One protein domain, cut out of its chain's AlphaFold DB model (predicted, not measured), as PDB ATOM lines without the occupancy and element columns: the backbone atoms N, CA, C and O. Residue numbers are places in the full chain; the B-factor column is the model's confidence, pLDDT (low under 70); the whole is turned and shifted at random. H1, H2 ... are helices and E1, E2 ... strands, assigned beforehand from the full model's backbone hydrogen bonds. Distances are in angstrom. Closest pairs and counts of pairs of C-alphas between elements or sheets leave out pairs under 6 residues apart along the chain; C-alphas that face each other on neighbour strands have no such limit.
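What this domain is: This is residues 455 to 563 of the 600 residues of an uncharacterized protein of Bacteroides acidifaciens (UniProt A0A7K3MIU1). A long, strongly twisted sheet of four antiparallel strands forms a wall, with H1, H3 and H4 over one of its faces and no named helix over the other. H2 packs beside H3 as a helical hairpin, off the sheet, while the long stretch 534 to 552 passes the edge strand E1, pairing briefly with it, on its way to H4. The printed part has 109 residues, with four named strands and then four named helices, E1 E2 E3 E4 H1 H2 H3 H4; the sheet's order is E1 - E2 - E3 - E4 and the class is mixed, helices and strands. It is compact, with a radius of gyration of the C-alphas of 14.3 A, yet elongated in outline, spanning 47 by 27 by 26 A.

Where its parts are: E3, residues 477 to 487, is 31.5 A long and E2, residues 463 to 472, is 29.3 A. E4, residues 492 to 501, is 25.7 A and bends by 57 degrees at residue 498. E1, residues 455 to 457, is 7.0 A and begins at C-alpha 455 (-22.799, 7.854, -25.520). H3, residues 523 to 533, is 15.1 A; H1, residues 502 to 510, is 12.4 A; H2, residues 513 to 518, is 10.7 A. H4, residues 553 to 559, is 9.6 A and ends at C-alpha 559 (-40.403, 6.047, -11.866).

How they stand to each other: The strands form a meander, each the antiparallel neighbour of the one before. N 468 and O 481 of E2 and E3 are 2.9 A apart, N 484 and O 495 of E3 and E4 2.8 A, and N 457 and O 465 of E1 and E2 2.9 A. H1, H3 and H4 are on the same face, making two layers, helices on one face of a sheet. H1 stands up from the sheet over E3; the C-alphas of Tyr 478 and Gly 502 are their closest, 4.6 A. H3 runs across the strands, at 71 degrees to E2 on the local plane. H4 lies over E3, slantwise to the strands, and touches H1, closest at the C-alphas of Ser 503 and Trp 555, 4.3 A. H2 touches H3 at a shallow tilt of 18 degrees, opposite ways, closest at the C-alphas of Asp 513 and Trp 533, 7.1 A. H1 and H2 only just touch, only at the corner, with 3 pairs of C-alphas within 8 A, closest at Leu 508 and Tyr 515, 6.4 A. H1 and H3 are apart. Every O i to N i+4 pair is within hydrogen-bond range in H1 and H3; H4 has 2 of 3, and H2 0 of 2 with 2 of 3 O i to N i+3 pairs.

The domain as a whole: The two C-alphas farthest apart, of Asp 490 and Glu 563, are 50.5 A apart. The printed part has no cut. The link from H3 to H4, 19 residues, is long; the others are tight. Mean pLDDT of the printed part is 73.4, and it is under 70 in residues 511 to 521, 535 to 542, 544 to 553 and 555 to 563.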
ATOM      1  N   LEU A 455     -23.488   6.682 -26.068       84.75
ATOM      2  CA  LEU A 455     -22.799   7.854 -25.520       84.75
ATOM      3  C   LEU A 455     -21.323   7.539 -25.260       84.75
ATOM      4  O   LEU A 455     -21.017   6.484 -24.709       84.75
ATOM      5  N   ILE A 456     -20.398   8.449 -25.598       86.50
ATOM      6  CA  ILE A 456     -18.983   8.352 -25.183       86.50
ATOM      7  C   ILE A 456     -18.487   9.694 -24.633       86.50
ATOM      8  O   ILE A 456     -18.762  10.743 -25.204       86.50
ATOM      9  N   THR A 457     -17.721   9.685 -23.544       84.56
ATOM     10  CA  THR A 457     -17.072  10.887 -22.996       84.56
ATOM     11  C   THR A 457     -15.888  11.370 -23.850       84.56
ATOM     12  O   THR A 457     -15.236  10.600 -24.558       84.56
ATOM     13  N   ASN A 458     -15.538  12.654 -23.758       80.81
ATOM     14  CA  ASN A 458     -14.320  13.171 -24.382       80.81
ATOM     15  C   ASN A 458     -13.067  12.563 -23.739       80.81
ATOM     16  O   ASN A 458     -12.922  12.608 -22.517       80.81
ATOM     17  N   PRO A 459     -12.117  12.043 -24.525       82.38
ATOM     18  CA  PRO A 459     -10.974  11.352 -23.971       82.38
ATOM     19  C   PRO A 459     -10.029  12.309 -23.244       82.38
ATOM     20  O   PRO A 459      -9.686  13.367 -23.759       82.38
ATOM     21  N   GLN A 460      -9.547  11.876 -22.083       81.38
ATOM     22  CA  GLN A 460      -8.545  12.562 -21.267       81.38
ATOM     23  C   GLN A 460      -7.467  11.548 -20.897       81.38
ATOM     24  O   GLN A 460      -7.774  10.434 -20.474       81.38
ATOM     25  N   ASN A 461      -6.191  11.899 -21.090       82.88
ATOM     26  CA  ASN A 461      -5.058  10.987 -20.876       82.88
ATOM     27  C   ASN A 461      -5.212   9.625 -21.590       82.88
ATOM     28  O   ASN A 461      -4.827   8.588 -21.053       82.88
ATOM     29  N   ASN A 462      -5.761   9.635 -22.810       86.25
ATOM     30  CA  ASN A 462      -6.063   8.440 -23.608       86.25
ATOM     31  C   ASN A 462      -7.081   7.479 -22.967       86.25
ATOM     32  O   ASN A 462      -7.047   6.279 -23.239       86.25
ATOM     33  N   ILE A 463      -7.988   7.981 -22.131       86.44
ATOM     34  CA  ILE A 463      -9.079   7.206 -21.534       86.44
ATOM     35  C   ILE A 463     -10.406   7.891 -21.856       86.44
ATOM     36  O   ILE A 463     -10.463   9.115 -21.838       86.44
ATOM     37  N   ALA A 464     -11.451   7.119 -22.145       88.44
ATOM     38  CA  ALA A 464     -12.841   7.575 -22.174       88.44
ATOM     39  C   ALA A 464     -13.764   6.493 -21.610       88.44
ATOM     40  O   ALA A 464     -13.340   5.364 -21.361       88.44
ATOM     41  N   ILE A 465     -15.029   6.839 -21.421       87.44
ATOM     42  CA  ILE A 465     -16.072   5.952 -20.926       87.44
ATOM     43  C   ILE A 465     -17.212   5.972 -21.936       87.44
ATOM     44  O   ILE A 465     -17.641   7.037 -22.382       87.44
ATOM     45  N   GLY A 466     -17.650   4.783 -22.328       89.50
ATOM     46  CA  GLY A 466     -18.734   4.573 -23.274       89.50
ATOM     47  C   GLY A 466     -19.909   3.886 -22.598       89.50
ATOM     48  O   GLY A 466     -19.717   3.002 -21.762       89.50
ATOM     49  N   PHE A 467     -21.115   4.271 -22.995       88.44
ATOM     50  CA  PHE A 467     -22.368   3.736 -22.484       88.44
ATOM     51  C   PHE A 467     -23.186   3.145 -23.631       88.44
ATOM     52  O   PHE A 467     -23.349   3.778 -24.678       88.44
ATOM     53  N   LYS A 468     -23.667   1.917 -23.434       90.44
ATOM     54  CA  LYS A 468     -24.625   1.247 -24.320       90.44
ATOM     55  C   LYS A 468     -25.957   1.161 -23.597       90.44
ATOM     56  O   LYS A 468     -25.984   0.636 -22.488       90.44
ATOM     57  N   ILE A 469     -27.020   1.655 -24.206       87.81
ATOM     58  CA  ILE A 469     -28.347   1.765 -23.611       87.81
ATOM     59  C   ILE A 469     -29.276   0.796 -24.342       87.81
ATOM     60  O   ILE A 469     -29.381   0.814 -25.568       87.81
ATOM     61  N   ALA A 470     -29.955  -0.063 -23.590       86.69
ATOM     62  CA  ALA A 470     -30.951  -0.988 -24.113       86.69
ATOM     63  C   ALA A 470     -32.237  -0.887 -23.290       86.69
ATOM     64  O   ALA A 470     -32.186  -0.880 -22.064       86.69
ATOM     65  N   TYR A 471     -33.384  -0.824 -23.961       82.81
ATOM     66  CA  TYR A 471     -34.690  -0.882 -23.305       82.81
ATOM     67  C   TYR A 471     -35.140  -2.339 -23.154       82.81
ATOM     68  O   TYR A 471     -35.046  -3.115 -24.112       82.81
ATOM     69  N   ILE A 472     -35.603  -2.715 -21.962       83.81
ATOM     70  CA  ILE A 472     -36.093  -4.062 -21.655       83.81
ATOM     71  C   ILE A 472     -37.616  -4.018 -21.541       83.81
ATOM     72  O   ILE A 472     -38.156  -3.651 -20.501       83.81
ATOM     73  N   ASP A 473     -38.303  -4.464 -22.596       78.31
ATOM     74  CA  ASP A 473     -39.772  -4.441 -22.684       78.31
ATOM     75  C   ASP A 473     -40.478  -5.165 -21.518       78.31
ATOM     76  O   ASP A 473     -41.579  -4.788 -21.135       78.31
ATOM     77  N   GLU A 474     -39.885  -6.234 -20.968       78.12
ATOM     78  CA  GLU A 474     -40.514  -7.046 -19.909       78.12
ATOM     79  C   GLU A 474     -40.526  -6.360 -18.538       78.12
ATOM     80  O   GLU A 474     -41.399  -6.645 -17.717       78.12
ATOM     81  N   GLU A 475     -39.549  -5.490 -18.288       72.75
ATOM     82  CA  GLU A 475     -39.348  -4.811 -17.006       72.75
ATOM     83  C   GLU A 475     -39.660  -3.308 -17.096       72.75
ATOM     84  O   GLU A 475     -39.675  -2.640 -16.069       72.75
ATOM     85  N   GLU A 476     -39.932  -2.792 -18.301       78.50
ATOM     86  CA  GLU A 476     -40.131  -1.365 -18.608       78.50
ATOM     87  C   GLU A 476     -38.969  -0.466 -18.130       78.50
ATOM     88  O   GLU A 476     -39.144   0.730 -17.912       78.50
ATOM     89  N   ILE A 477     -37.760  -1.028 -18.007       79.38
ATOM     90  CA  ILE A 477     -36.551  -0.318 -17.560       79.38
ATOM     91  C   ILE A 477     -35.511  -0.192 -18.675       79.38
ATOM     92  O   ILE A 477     -35.450  -1.010 -19.601       79.38
ATOM     93  N   TYR A 478     -34.624   0.796 -18.544       81.94
ATOM     94  CA  TYR A 478     -33.430   0.887 -19.377       81.94
ATOM     95  C   TYR A 478     -32.244   0.250 -18.652       81.94
ATOM     96  O   TYR A 478     -31.961   0.545 -17.492       81.94
ATOM     97  N   GLN A 479     -31.502  -0.599 -19.355       84.88
ATOM     98  CA  GLN A 479     -30.239  -1.148 -18.880       84.88
ATOM     99  C   GLN A 479     -29.082  -0.511 -19.646       84.88
ATOM    100  O   GLN A 479     -29.046  -0.490 -20.879       84.88
ATOM    101  N   CYS A 480     -28.116  -0.005 -18.892       86.19
ATOM    102  CA  CYS A 480     -26.968   0.725 -19.394       86.19
ATOM    103  C   CYS A 480     -25.686  -0.059 -19.091       86.19
ATOM    104  O   CYS A 480     -25.286  -0.192 -17.933       86.19
ATOM    105  N   GLN A 481     -25.007  -0.552 -20.126       87.56
ATOM    106  CA  GLN A 481     -23.681  -1.156 -19.998       87.56
ATOM    107  C   GLN A 481     -22.608  -0.068 -20.090       87.56
ATOM    108  O   GLN A 481     -22.501   0.629 -21.102       87.56
ATOM    109  N   CYS A 482     -21.783   0.038 -19.052       86.75
ATOM    110  CA  CYS A 482     -20.651   0.956 -18.984       86.75
ATOM    111  C   CYS A 482     -19.347   0.239 -19.360       86.75
ATOM    112  O   CYS A 482     -19.041  -0.850 -18.854       86.75
ATOM    113  N   CYS A 483     -18.563   0.872 -20.230       89.69
ATOM    114  CA  CYS A 483     -17.294   0.352 -20.714       89.69
ATOM    115  C   CYS A 483     -16.182   1.402 -20.623       89.69
ATOM    116  O   CYS A 483     -16.369   2.563 -20.991       89.69
ATOM    117  N   LEU A 484     -14.988   0.973 -20.222       88.69
ATOM    118  CA  LEU A 484     -13.782   1.789 -20.233       88.69
ATOM    119  C   LEU A 484     -13.094   1.640 -21.586       88.69
ATOM    120  O   LEU A 484     -12.782   0.529 -22.020       88.69
ATOM    121  N   LEU A 485     -12.801   2.767 -22.223       90.19
ATOM    122  CA  LEU A 485     -12.018   2.831 -23.444       90.19
ATOM    123  C   LEU A 485     -10.621   3.337 -23.110       90.19
ATOM    124  O   LEU A 485     -10.460   4.427 -22.564       90.19
ATOM    125  N   LYS A 486      -9.599   2.562 -23.477       88.94
ATOM    126  CA  LYS A 486      -8.199   3.009 -23.456       88.94
ATOM    127  C   LYS A 486      -7.714   3.134 -24.893       88.94
ATOM    128  O   LYS A 486      -7.769   2.173 -25.663       88.94
ATOM    129  N   PHE A 487      -7.247   4.324 -25.241       86.38
ATOM    130  CA  PHE A 487      -6.806   4.672 -26.583       86.38
ATOM    131  C   PHE A 487      -5.292   4.514 -26.706       86.38
ATOM    132  O   PHE A 487      -4.510   4.913 -25.843       86.38
ATOM    133  N   SER A 488      -4.865   3.960 -27.827       81.81
ATOM    134  CA  SER A 488      -3.512   4.098 -28.340       81.81
ATOM    135  C   SER A 488      -3.594   4.626 -29.769       81.81
ATOM    136  O   SER A 488      -4.676   4.721 -30.343       81.81
ATOM    137  N   LYS A 489      -2.448   4.962 -30.362       72.12
ATOM    138  CA  LYS A 489      -2.386   5.503 -31.726       72.12
ATOM    139  C   LYS A 489      -3.116   4.633 -32.760       72.12
ATOM    140  O   LYS A 489      -3.715   5.175 -33.683       72.12
ATOM    141  N   ASP A 490      -3.065   3.313 -32.587       81.12
ATOM    142  CA  ASP A 490      -3.534   2.343 -33.580       81.12
ATOM    143  C   ASP A 490      -4.496   1.298 -32.992       81.12
ATOM    144  O   ASP A 490      -4.941   0.404 -33.705       81.12
ATOM    145  N   THR A 491      -4.820   1.371 -31.697       84.25
ATOM    146  CA  THR A 491      -5.728   0.417 -31.046       84.25
ATOM    147  C   THR A 491      -6.634   1.102 -30.036       84.25
ATOM    148  O   THR A 491      -6.240   2.053 -29.365       84.25
ATOM    149  N   VAL A 492      -7.842   0.568 -29.891       86.69
ATOM    150  CA  VAL A 492      -8.762   0.900 -28.804       86.69
ATOM    151  C   VAL A 492      -9.024  -0.394 -28.049       86.69
ATOM    152  O   VAL A 492      -9.445  -1.382 -28.647       86.69
ATOM    153  N   SER A 493      -8.723  -0.423 -26.752       87.31
ATOM    154  CA  SER A 493      -9.072  -1.567 -25.907       87.31
ATOM    155  C   SER A 493     -10.328  -1.256 -25.111       87.31
ATOM    156  O   SER A 493     -10.412  -0.187 -24.498       87.31
ATOM    157  N   LEU A 494     -11.246  -2.214 -25.106       90.31
ATOM    158  CA  LEU A 494     -12.501  -2.174 -24.376       90.31
ATOM    159  C   LEU A 494     -12.397  -3.018 -23.103       90.31
ATOM    160  O   LEU A 494     -11.949  -4.164 -23.157       90.31
ATOM    161  N   GLU A 495     -12.835  -2.464 -21.980       88.19
ATOM    162  CA  GLU A 495     -12.955  -3.180 -20.713       88.19
ATOM    163  C   GLU A 495     -14.340  -2.909 -20.115       88.19
ATOM    164  O   GLU A 495     -14.656  -1.770 -19.775       88.19
ATOM    165  N   ASP A 496     -15.180  -3.942 -20.026       84.94
ATOM    166  CA  ASP A 496     -16.508  -3.826 -19.420       84.94
ATOM    167  C   ASP A 496     -16.360  -3.597 -17.913       84.94
ATOM    168  O   ASP A 496     -15.656  -4.344 -17.226       84.94
ATOM    169  N   ILE A 497     -16.996  -2.539 -17.406       80.44
ATOM    170  CA  ILE A 497     -16.801  -2.086 -16.025       80.44
ATOM    171  C   ILE A 497     -17.988  -2.476 -15.142       80.44
ATOM    172  O   ILE A 497     -17.799  -2.909 -14.006       80.44
ATOM    173  N   GLY A 498     -19.210  -2.332 -15.661       78.50
ATOM    174  CA  GLY A 498     -20.427  -2.654 -14.923       78.50
ATOM    175  C   GLY A 498     -21.702  -2.225 -15.640       78.50
ATOM    176  O   GLY A 498     -21.662  -1.497 -16.632       78.50
ATOM    177  N   GLU A 499     -22.827  -2.691 -15.114       82.00
ATOM    178  CA  GLU A 499     -24.175  -2.353 -15.570       82.00
ATOM    179  C   GLU A 499     -24.830  -1.371 -14.589       82.00
ATOM    180  O   GLU A 499     -24.534  -1.385 -13.389       82.00
ATOM    181  N   MET A 500     -25.720  -0.523 -15.097       82.19
ATOM    182  CA  MET A 500     -26.541   0.399 -14.311       82.19
ATOM    183  C   MET A 500     -27.923   0.577 -14.948       82.19
ATOM    184  O   MET A 500     -28.099   0.243 -16.119       82.19
ATOM    185  N   THR A 501     -28.895   1.093 -14.199       82.88
ATOM    186  CA  THR A 501     -30.221   1.421 -14.756       82.88
ATOM    187  C   THR A 501     -30.198   2.755 -15.506       82.88
ATOM    188  O   THR A 501     -29.252   3.544 -15.369       82.88
ATOM    189  N   GLY A 502     -31.242   3.037 -16.285       79.69
ATOM    190  CA  GLY A 502     -31.441   4.317 -16.955       79.69
ATOM    191  C   GLY A 502     -31.433   5.477 -15.969       79.69
ATOM    192  O   GLY A 502     -30.700   6.445 -16.175       79.69
ATOM    193  N   SER A 503     -32.153   5.349 -14.853       78.69
ATOM    194  CA  SER A 503     -32.207   6.388 -13.821       78.69
ATOM    195  C   SER A 503     -30.835   6.684 -13.235       78.69
ATOM    196  O   SER A 503     -30.495   7.845 -13.021       78.69
ATOM    197  N   GLN A 504     -30.017   5.653 -13.007       78.94
ATOM    198  CA  GLN A 504     -28.670   5.840 -12.473       78.94
ATOM    199  C   GLN A 504     -27.750   6.552 -13.475       78.94
ATOM    200  O   GLN A 504     -26.947   7.397 -13.075       78.94
ATOM    201  N   LEU A 505     -27.881   6.251 -14.772       80.56
ATOM    202  CA  LEU A 505     -27.176   6.987 -15.820       80.56
ATOM    203  C   LEU A 505     -27.665   8.442 -15.899       80.56
ATOM    204  O   LEU A 505     -26.847   9.351 -15.989       80.56
ATOM    205  N   TYR A 506     -28.975   8.686 -15.810       78.06
ATOM    206  CA  TYR A 506     -29.538  10.037 -15.794       78.06
ATOM    207  C   TYR A 506     -28.996  10.871 -14.623       78.06
ATOM    208  O   TYR A 506     -28.548  12.001 -14.815       78.06
ATOM    209  N   GLU A 507     -28.968  10.315 -13.412       76.50
ATOM    210  CA  GLU A 507     -28.406  11.011 -12.250       76.50
ATOM    211  C   GLU A 507     -26.918  11.328 -12.426       76.50
ATOM    212  O   GLU A 507     -26.495  12.443 -12.116       76.50
ATOM    213  N   LEU A 508     -26.149  10.399 -13.002       76.31
ATOM    214  CA  LEU A 508     -24.737  10.605 -13.316       76.31
ATOM    215  C   LEU A 508     -24.511  11.752 -14.321       76.31
ATOM    216  O   LEU A 508     -23.513  12.465 -14.219       76.31
ATOM    217  N   LEU A 509     -25.416  11.931 -15.290       74.38
ATOM    218  CA  LEU A 509     -25.302  12.968 -16.319       74.38
ATOM    219  C   LEU A 509     -25.698  14.369 -15.821       74.38
ATOM    220  O   LEU A 509     -25.126  15.347 -16.299       74.38
ATOM    221  N   TYR A 510     -26.647  14.483 -14.880       70.81
ATOM    222  CA  TYR A 510     -27.261  15.774 -14.517       70.81
ATOM    223  C   TYR A 510     -27.086  16.223 -13.058       70.81
ATOM    224  O   TYR A 510     -27.297  17.405 -12.785       70.81
ATOM    225  N   LYS A 511     -26.767  15.333 -12.103       61.44
ATOM    226  CA  LYS A 511     -26.924  15.639 -10.665       61.44
ATOM    227  C   LYS A 511     -25.658  15.685  -9.799       61.44
ATOM    228  O   LYS A 511     -25.842  16.202  -8.701       61.44
ATOM    229  N   ASP A 512     -24.476  15.201 -10.243       58.56
ATOM    230  CA  ASP A 512     -23.096  15.358  -9.664       58.56
ATOM    231  C   ASP A 512     -22.267  14.031  -9.647       58.56
ATOM    232  O   ASP A 512     -22.804  12.940  -9.840       58.56
ATOM    233  N   ASP A 513     -20.947  14.100  -9.422       56.78
ATOM    234  CA  ASP A 513     -19.952  13.006  -9.484       56.78
ATOM    235  C   ASP A 513     -19.995  11.996  -8.313       56.78
ATOM    236  O   ASP A 513     -19.494  10.868  -8.419       56.78
ATOM    237  N   SER A 514     -20.639  12.371  -7.204       55.47
ATOM    238  CA  SER A 514     -20.713  11.594  -5.959       55.47
ATOM    239  C   SER A 514     -21.466  10.258  -6.081       55.47
ATOM    240  O   SER A 514     -21.376   9.403  -5.193       55.47
ATOM    241  N   TYR A 515     -22.148  10.024  -7.205       59.91
ATOM    242  CA  TYR A 515     -22.932   8.814  -7.457       59.91
ATOM    243  C   TYR A 515     -22.096   7.607  -7.890       59.91
ATOM    244  O   TYR A 515     -22.581   6.481  -7.772       59.91
ATOM    245  N   TRP A 516     -20.818   7.781  -8.271       63.81
ATOM    246  CA  TRP A 516     -19.942   6.640  -8.586       63.81
ATOM    247  C   TRP A 516     -19.806   5.638  -7.420       63.81
ATOM    248  O   TRP A 516     -19.574   4.444  -7.628       63.81
ATOM    249  N   GLY A 517     -19.990   6.111  -6.181       55.62
ATOM    250  CA  GLY A 517     -19.957   5.293  -4.968       55.62
ATOM    251  C   GLY A 517     -21.115   4.295  -4.831       55.62
ATOM    252  O   GLY A 517     -20.975   3.322  -4.089       55.62
ATOM    253  N   ASN A 518     -22.216   4.496  -5.562       60.72
ATOM    254  CA  ASN A 518     -23.417   3.658  -5.490       60.72
ATOM    255  C   ASN A 518     -23.392   2.468  -6.468       60.72
ATOM    256  O   ASN A 518     -24.246   1.588  -6.374       60.72
ATOM    257  N   PHE A 519     -22.411   2.402  -7.376       65.75
ATOM    258  CA  PHE A 519     -22.313   1.332  -8.371       65.75
ATOM    259  C   PHE A 519     -21.469   0.141  -7.898       65.75
ATOM    260  O   PHE A 519     -20.487   0.268  -7.153       65.75
ATOM    261  N   ILE A 520     -21.815  -1.042  -8.410       62.53
ATOM    262  CA  ILE A 520     -21.073  -2.289  -8.198       62.53
ATOM    263  C   ILE A 520     -19.879  -2.321  -9.163       62.53
ATOM    264  O   ILE A 520     -19.889  -3.012 -10.175       62.53
ATOM    265  N   LEU A 521     -18.845  -1.543  -8.848       67.25
ATOM    266  CA  LEU A 521     -17.575  -1.512  -9.579       67.25
ATOM    267  C   LEU A 521     -16.446  -2.071  -8.706       67.25
ATOM    268  O   LEU A 521     -16.505  -1.987  -7.474       67.25
ATOM    269  N   ASN A 522     -15.395  -2.618  -9.321       72.25
ATOM    270  CA  ASN A 522     -14.193  -2.976  -8.569       72.25
ATOM    271  C   ASN A 522     -13.444  -1.704  -8.103       72.25
ATOM    272  O   ASN A 522     -13.584  -0.629  -8.687       72.25
ATOM    273  N   GLU A 523     -12.654  -1.811  -7.034       71.88
ATOM    274  CA  GLU A 523     -11.996  -0.645  -6.421       71.88
ATOM    275  C   GLU A 523     -10.977   0.041  -7.350       71.88
ATOM    276  O   GLU A 523     -10.814   1.257  -7.299       71.88
ATOM    277  N   GLU A 524     -10.318  -0.705  -8.243       77.62
ATOM    278  CA  GLU A 524      -9.361  -0.138  -9.203       77.62
ATOM    279  C   GLU A 524     -10.058   0.722 -10.269       77.62
ATOM    280  O   GLU A 524      -9.600   1.825 -10.580       77.62
ATOM    281  N   HIS A 525     -11.189   0.248 -10.794       78.19
ATOM    282  CA  HIS A 525     -12.029   0.957 -11.753       78.19
ATOM    283  C   HIS A 525     -12.668   2.184 -11.123       78.19
ATOM    284  O   HIS A 525     -12.637   3.239 -11.748       78.19
ATOM    285  N   LYS A 526     -13.154   2.095  -9.877       73.31
ATOM    286  CA  LYS A 526     -13.667   3.264  -9.141       73.31
ATOM    287  C   LYS A 526     -12.619   4.363  -9.051       73.31
ATOM    288  O   LYS A 526     -12.880   5.485  -9.461       73.31
ATOM    289  N   ILE A 527     -11.405   4.036  -8.599       76.06
ATOM    290  CA  ILE A 527     -10.319   5.021  -8.479       76.06
ATOM    291  C   ILE A 527      -9.982   5.646  -9.838       76.06
ATOM    292  O   ILE A 527      -9.719   6.847  -9.914       76.06
ATOM    293  N   LEU A 528      -9.946   4.843 -10.904       77.31
ATOM    294  CA  LEU A 528      -9.603   5.324 -12.239       77.31
ATOM    295  C   LEU A 528     -10.693   6.228 -12.825       77.31
ATOM    296  O   LEU A 528     -10.370   7.289 -13.354       77.31
ATOM    297  N   ILE A 529     -11.958   5.819 -12.709       75.38
ATOM    298  CA  ILE A 529     -13.113   6.572 -13.203       75.38
ATOM    299  C   ILE A 529     -13.263   7.861 -12.416       75.38
ATOM    300  O   ILE A 529     -13.327   8.901 -13.047       75.38
ATOM    301  N   THR A 530     -13.228   7.836 -11.080       74.62
ATOM    302  CA  THR A 530     -13.337   9.055 -10.263       74.62
ATOM    303  C   THR A 530     -12.262  10.074 -10.643       74.62
ATOM    304  O   THR A 530     -12.594  11.212 -10.944       74.62
ATOM    305  N   LYS A 531     -10.993   9.653 -10.776       76.12
ATOM    306  CA  LYS A 531      -9.908  10.544 -11.236       76.12
ATOM    307  C   LYS A 531     -10.139  11.120 -12.629       76.12
ATOM    308  O   LYS A 531      -9.702  12.225 -12.917       76.12
ATOM    309  N   TYR A 532     -10.733  10.343 -13.524       77.19
ATOM    310  CA  TYR A 532     -11.048  10.788 -14.873       77.19
ATOM    311  C   TYR A 532     -12.262  11.738 -14.888       77.19
ATOM    312  O   TYR A 532     -12.238  12.753 -15.580       77.19
ATOM    313  N   TRP A 533     -13.289  11.436 -14.092       75.31
ATOM    314  CA  TRP A 533     -14.568  12.145 -14.016       75.31
ATOM    315  C   TRP A 533     -14.457  13.502 -13.302       75.31
ATOM    316  O   TRP A 533     -15.122  14.452 -13.706       75.31
ATOM    317  N   GLU A 534     -13.545  13.638 -12.332       70.81
ATOM    318  CA  GLU A 534     -13.181  14.925 -11.704       70.81
ATOM    319  C   GLU A 534     -12.722  15.982 -12.732       70.81
ATOM    320  O   GLU A 534     -12.829  17.179 -12.486       70.81
ATOM    321  N   HIS A 535     -12.228  15.570 -13.906       66.81
ATOM    322  CA  HIS A 535     -11.757  16.477 -14.960       66.81
ATOM    323  C   HIS A 535     -12.831  16.868 -15.992       66.81
ATOM    324  O   HIS A 535     -12.532  17.599 -16.933       66.81
ATOM    325  N   ILE A 536     -14.056  16.356 -15.858       64.62
ATOM    326  CA  ILE A 536     -15.082  16.382 -16.907       64.62
ATOM    327  C   ILE A 536     -16.116  17.512 -16.718       64.62
ATOM    328  O   ILE A 536     -16.653  18.007 -17.712       64.62
ATOM    329  N   PHE A 537     -16.400  17.926 -15.477       56.16
ATOM    330  CA  PHE A 537     -17.521  18.823 -15.145       56.16
ATOM    331  C   PHE A 537     -17.273  20.321 -15.400       56.16
ATOM    332  O   PHE A 537     -18.220  21.102 -15.374       56.16
ATOM    333  N   ASP A 538     -16.046  20.721 -15.739       51.66
ATOM    334  CA  ASP A 538     -15.711  22.128 -16.015       51.66
ATOM    335  C   ASP A 538     -15.952  22.557 -17.482       51.66
ATOM    336  O   ASP A 538     -15.585  23.666 -17.872       51.66
ATOM    337  N   SER A 539     -16.560  21.714 -18.334       50.88
ATOM    338  CA  SER A 539     -16.718  22.025 -19.766       50.88
ATOM    339  C   SER A 539     -18.092  21.658 -20.339       50.88
ATOM    340  O   SER A 539     -18.552  20.536 -20.195       50.88
ATOM    341  N   TYR A 540     -18.723  22.562 -21.094       51.72
ATOM    342  CA  TYR A 540     -20.024  22.345 -21.762       51.72
ATOM    343  C   TYR A 540     -20.002  21.305 -22.910       51.72
ATOM    344  O   TYR A 540     -20.981  21.155 -23.633       51.72
ATOM    345  N   ASN A 541     -18.891  20.589 -23.109       59.31
ATOM    346  CA  ASN A 541     -18.643  19.719 -24.267       59.31
ATOM    347  C   ASN A 541     -18.244  18.289 -23.880       59.31
ATOM    348  O   ASN A 541     -17.673  17.569 -24.698       59.31
ATOM    349  N   THR A 542     -18.514  17.877 -22.645       65.19
ATOM    350  CA  THR A 542     -18.012  16.653 -22.004       65.19
ATOM    351  C   THR A 542     -18.276  15.357 -22.764       65.19
ATOM    352  O   THR A 542     -17.440  14.452 -22.731       65.19
ATOM    353  N   PHE A 543     -19.406  15.255 -23.457       70.44
ATOM    354  CA  PHE A 543     -19.841  14.019 -24.099       70.44
ATOM    355  C   PHE A 543     -19.955  14.158 -25.613       70.44
ATOM    356  O   PHE A 543     -20.188  15.238 -26.159       70.44
ATOM    357  N   TRP A 544     -19.809  13.030 -26.298       69.62
ATOM    358  CA  TRP A 544     -20.011  12.906 -27.725       69.62
ATOM    359  C   TRP A 544     -21.157  11.943 -28.029       69.62
ATOM    360  O   TRP A 544     -21.164  10.801 -27.575       69.62
ATOM    361  N   TYR A 545     -22.099  12.475 -28.813       63.84
ATOM    362  CA  TYR A 545     -23.484  12.038 -28.999       63.84
ATOM    363  C   TYR A 545     -24.336  12.069 -27.732       63.84
ATOM    364  O   TYR A 545     -24.504  11.080 -27.038       63.84
ATOM    365  N   SER A 546     -24.966  13.213 -27.501       50.91
ATOM    366  CA  SER A 546     -26.279  13.226 -26.882       50.91
ATOM    367  C   SER A 546     -27.217  13.939 -27.844       50.91
ATOM    368  O   SER A 546     -27.237  15.165 -27.902       50.91
ATOM    369  N   TYR A 547     -27.975  13.180 -28.636       46.25
ATOM    370  CA  TYR A 547     -29.185  13.727 -29.264       46.25
ATOM    371  C   TYR A 547     -30.230  14.136 -28.206       46.25
ATOM    372  O   TYR A 547     -31.204  14.812 -28.523       46.25
ATOM    373  N   CYS A 548     -30.011  13.771 -26.941       47.25
ATOM    374  CA  CYS A 548     -30.789  14.213 -25.805       47.25
ATOM    375  C   CYS A 548     -30.308  15.569 -25.302       47.25
ATOM    376  O   CYS A 548     -29.371  15.675 -24.509       47.25
ATOM    377  N   GLN A 549     -31.044  16.611 -25.669       51.41
ATOM    378  CA  GLN A 549     -31.267  17.679 -24.697       51.41
ATOM    379  C   GLN A 549     -32.103  17.181 -23.506       51.41
ATOM    380  O   GLN A 549     -32.090  17.832 -22.469       51.41
ATOM    381  N   ASP A 550     -32.724  15.995 -23.607       57.69
ATOM    382  CA  ASP A 550     -33.525  15.435 -22.526       57.69
ATOM    383  C   ASP A 550     -33.403  13.901 -22.419       57.69
ATOM    384  O   ASP A 550     -34.091  13.154 -23.113       57.69
ATOM    385  N   PHE A 551     -32.507  13.401 -21.558       68.19
ATOM    386  CA  PHE A 551     -32.494  11.978 -21.160       68.19
ATOM    387  C   PHE A 551     -33.514  11.685 -20.050       68.19
ATOM    388  O   PHE A 551     -33.437  10.647 -19.396       68.19
ATOM    389  N   LYS A 552     -34.465  12.592 -19.805       65.06
ATOM    390  CA  LYS A 552     -35.477  12.453 -18.753       65.06
ATOM    391  C   LYS A 552     -36.240  11.145 -18.828       65.06
ATOM    392  O   LYS A 552     -36.553  10.598 -17.781       65.06
ATOM    393  N   TYR A 553     -36.471  10.619 -20.032       66.50
ATOM    394  CA  TYR A 553     -37.142   9.334 -20.234       66.50
ATOM    395  C   TYR A 553     -36.425   8.170 -19.534       66.50
ATOM    396  O   TYR A 553     -37.087   7.258 -19.055       66.50
ATOM    397  N   LEU A 554     -35.091   8.224 -19.393       71.94
ATOM    398  CA  LEU A 554     -34.330   7.216 -18.646       71.94
ATOM    399  C   LEU A 554     -34.727   7.182 -17.162       71.94
ATOM    400  O   LEU A 554     -34.574   6.150 -16.518       71.94
ATOM    401  N   TRP A 555     -35.199   8.310 -16.628       69.12
ATOM    402  CA  TRP A 555     -35.657   8.454 -15.249       69.12
ATOM    403  C   TRP A 555     -37.181   8.323 -15.122       69.12
ATOM    404  O   TRP A 555     -37.664   7.659 -14.208       69.12
ATOM    405  N   GLU A 556     -37.938   8.939 -16.035       66.38
ATOM    406  CA  GLU A 556     -39.403   8.957 -16.042       66.38
ATOM    407  C   GLU A 556     -39.990   7.558 -16.233       66.38
ATOM    408  O   GLU A 556     -40.815   7.162 -15.416       66.38
ATOM    409  N   ASP A 557     -39.541   6.780 -17.222       62.38
ATOM    410  CA  ASP A 557     -40.122   5.453 -17.492       62.38
ATOM    411  C   ASP A 557     -39.926   4.489 -16.301       62.38
ATOM    412  O   ASP A 557     -40.826   3.723 -15.968       62.38
ATOM    413  N   GLU A 558     -38.805   4.603 -15.573       60.19
ATOM    414  CA  GLU A 558     -38.504   3.779 -14.388       60.19
ATOM    415  C   GLU A 558     -39.264   4.221 -13.117       60.19
ATOM    416  O   GLU A 558     -39.418   3.427 -12.188       60.19
ATOM    417  N   HIS A 559     -39.747   5.469 -13.053       61.41
ATOM    418  CA  HIS A 559     -40.403   6.047 -11.866       61.41
ATOM    419  C   HIS A 559     -41.898   6.365 -12.068       61.41
ATOM    420  O   HIS A 559     -42.588   6.707 -11.105       61.41
ATOM    421  N   TYR A 560     -42.443   6.213 -13.282       55.81
ATOM    422  CA  TYR A 560     -43.857   6.487 -13.579       55.81
ATOM    423  C   TYR A 560     -44.840   5.421 -13.060       55.81
ATOM    424  O   TYR A 560     -46.052   5.644 -13.119       55.81
ATOM    425  N   CYS A 561     -44.362   4.296 -12.513       46.84
ATOM    426  CA  CYS A 561     -45.239   3.245 -11.983       46.84
ATOM    427  C   CYS A 561     -45.691   3.422 -10.521       46.84
ATOM    428  O   CYS A 561     -46.645   2.745 -10.140       46.84
ATOM    429  N   ASP A 562     -45.115   4.336  -9.724       43.06
ATOM    430  CA  ASP A 562     -45.424   4.388  -8.279       43.06
ATOM    431  C   ASP A 562     -46.024   5.696  -7.727       43.06
ATOM    432  O   ASP A 562     -46.514   5.682  -6.599       43.06
ATOM    433  N   GLU A 563     -46.115   6.802  -8.475       37.38
ATOM    434  CA  GLU A 563     -46.705   8.041  -7.926       37.38
ATOM    435  C   GLU A 563     -47.626   8.791  -8.903       37.38
ATOM    436  O   GLU A 563     -47.308   9.846  -9.448       37.38
TER     437      GLU A 563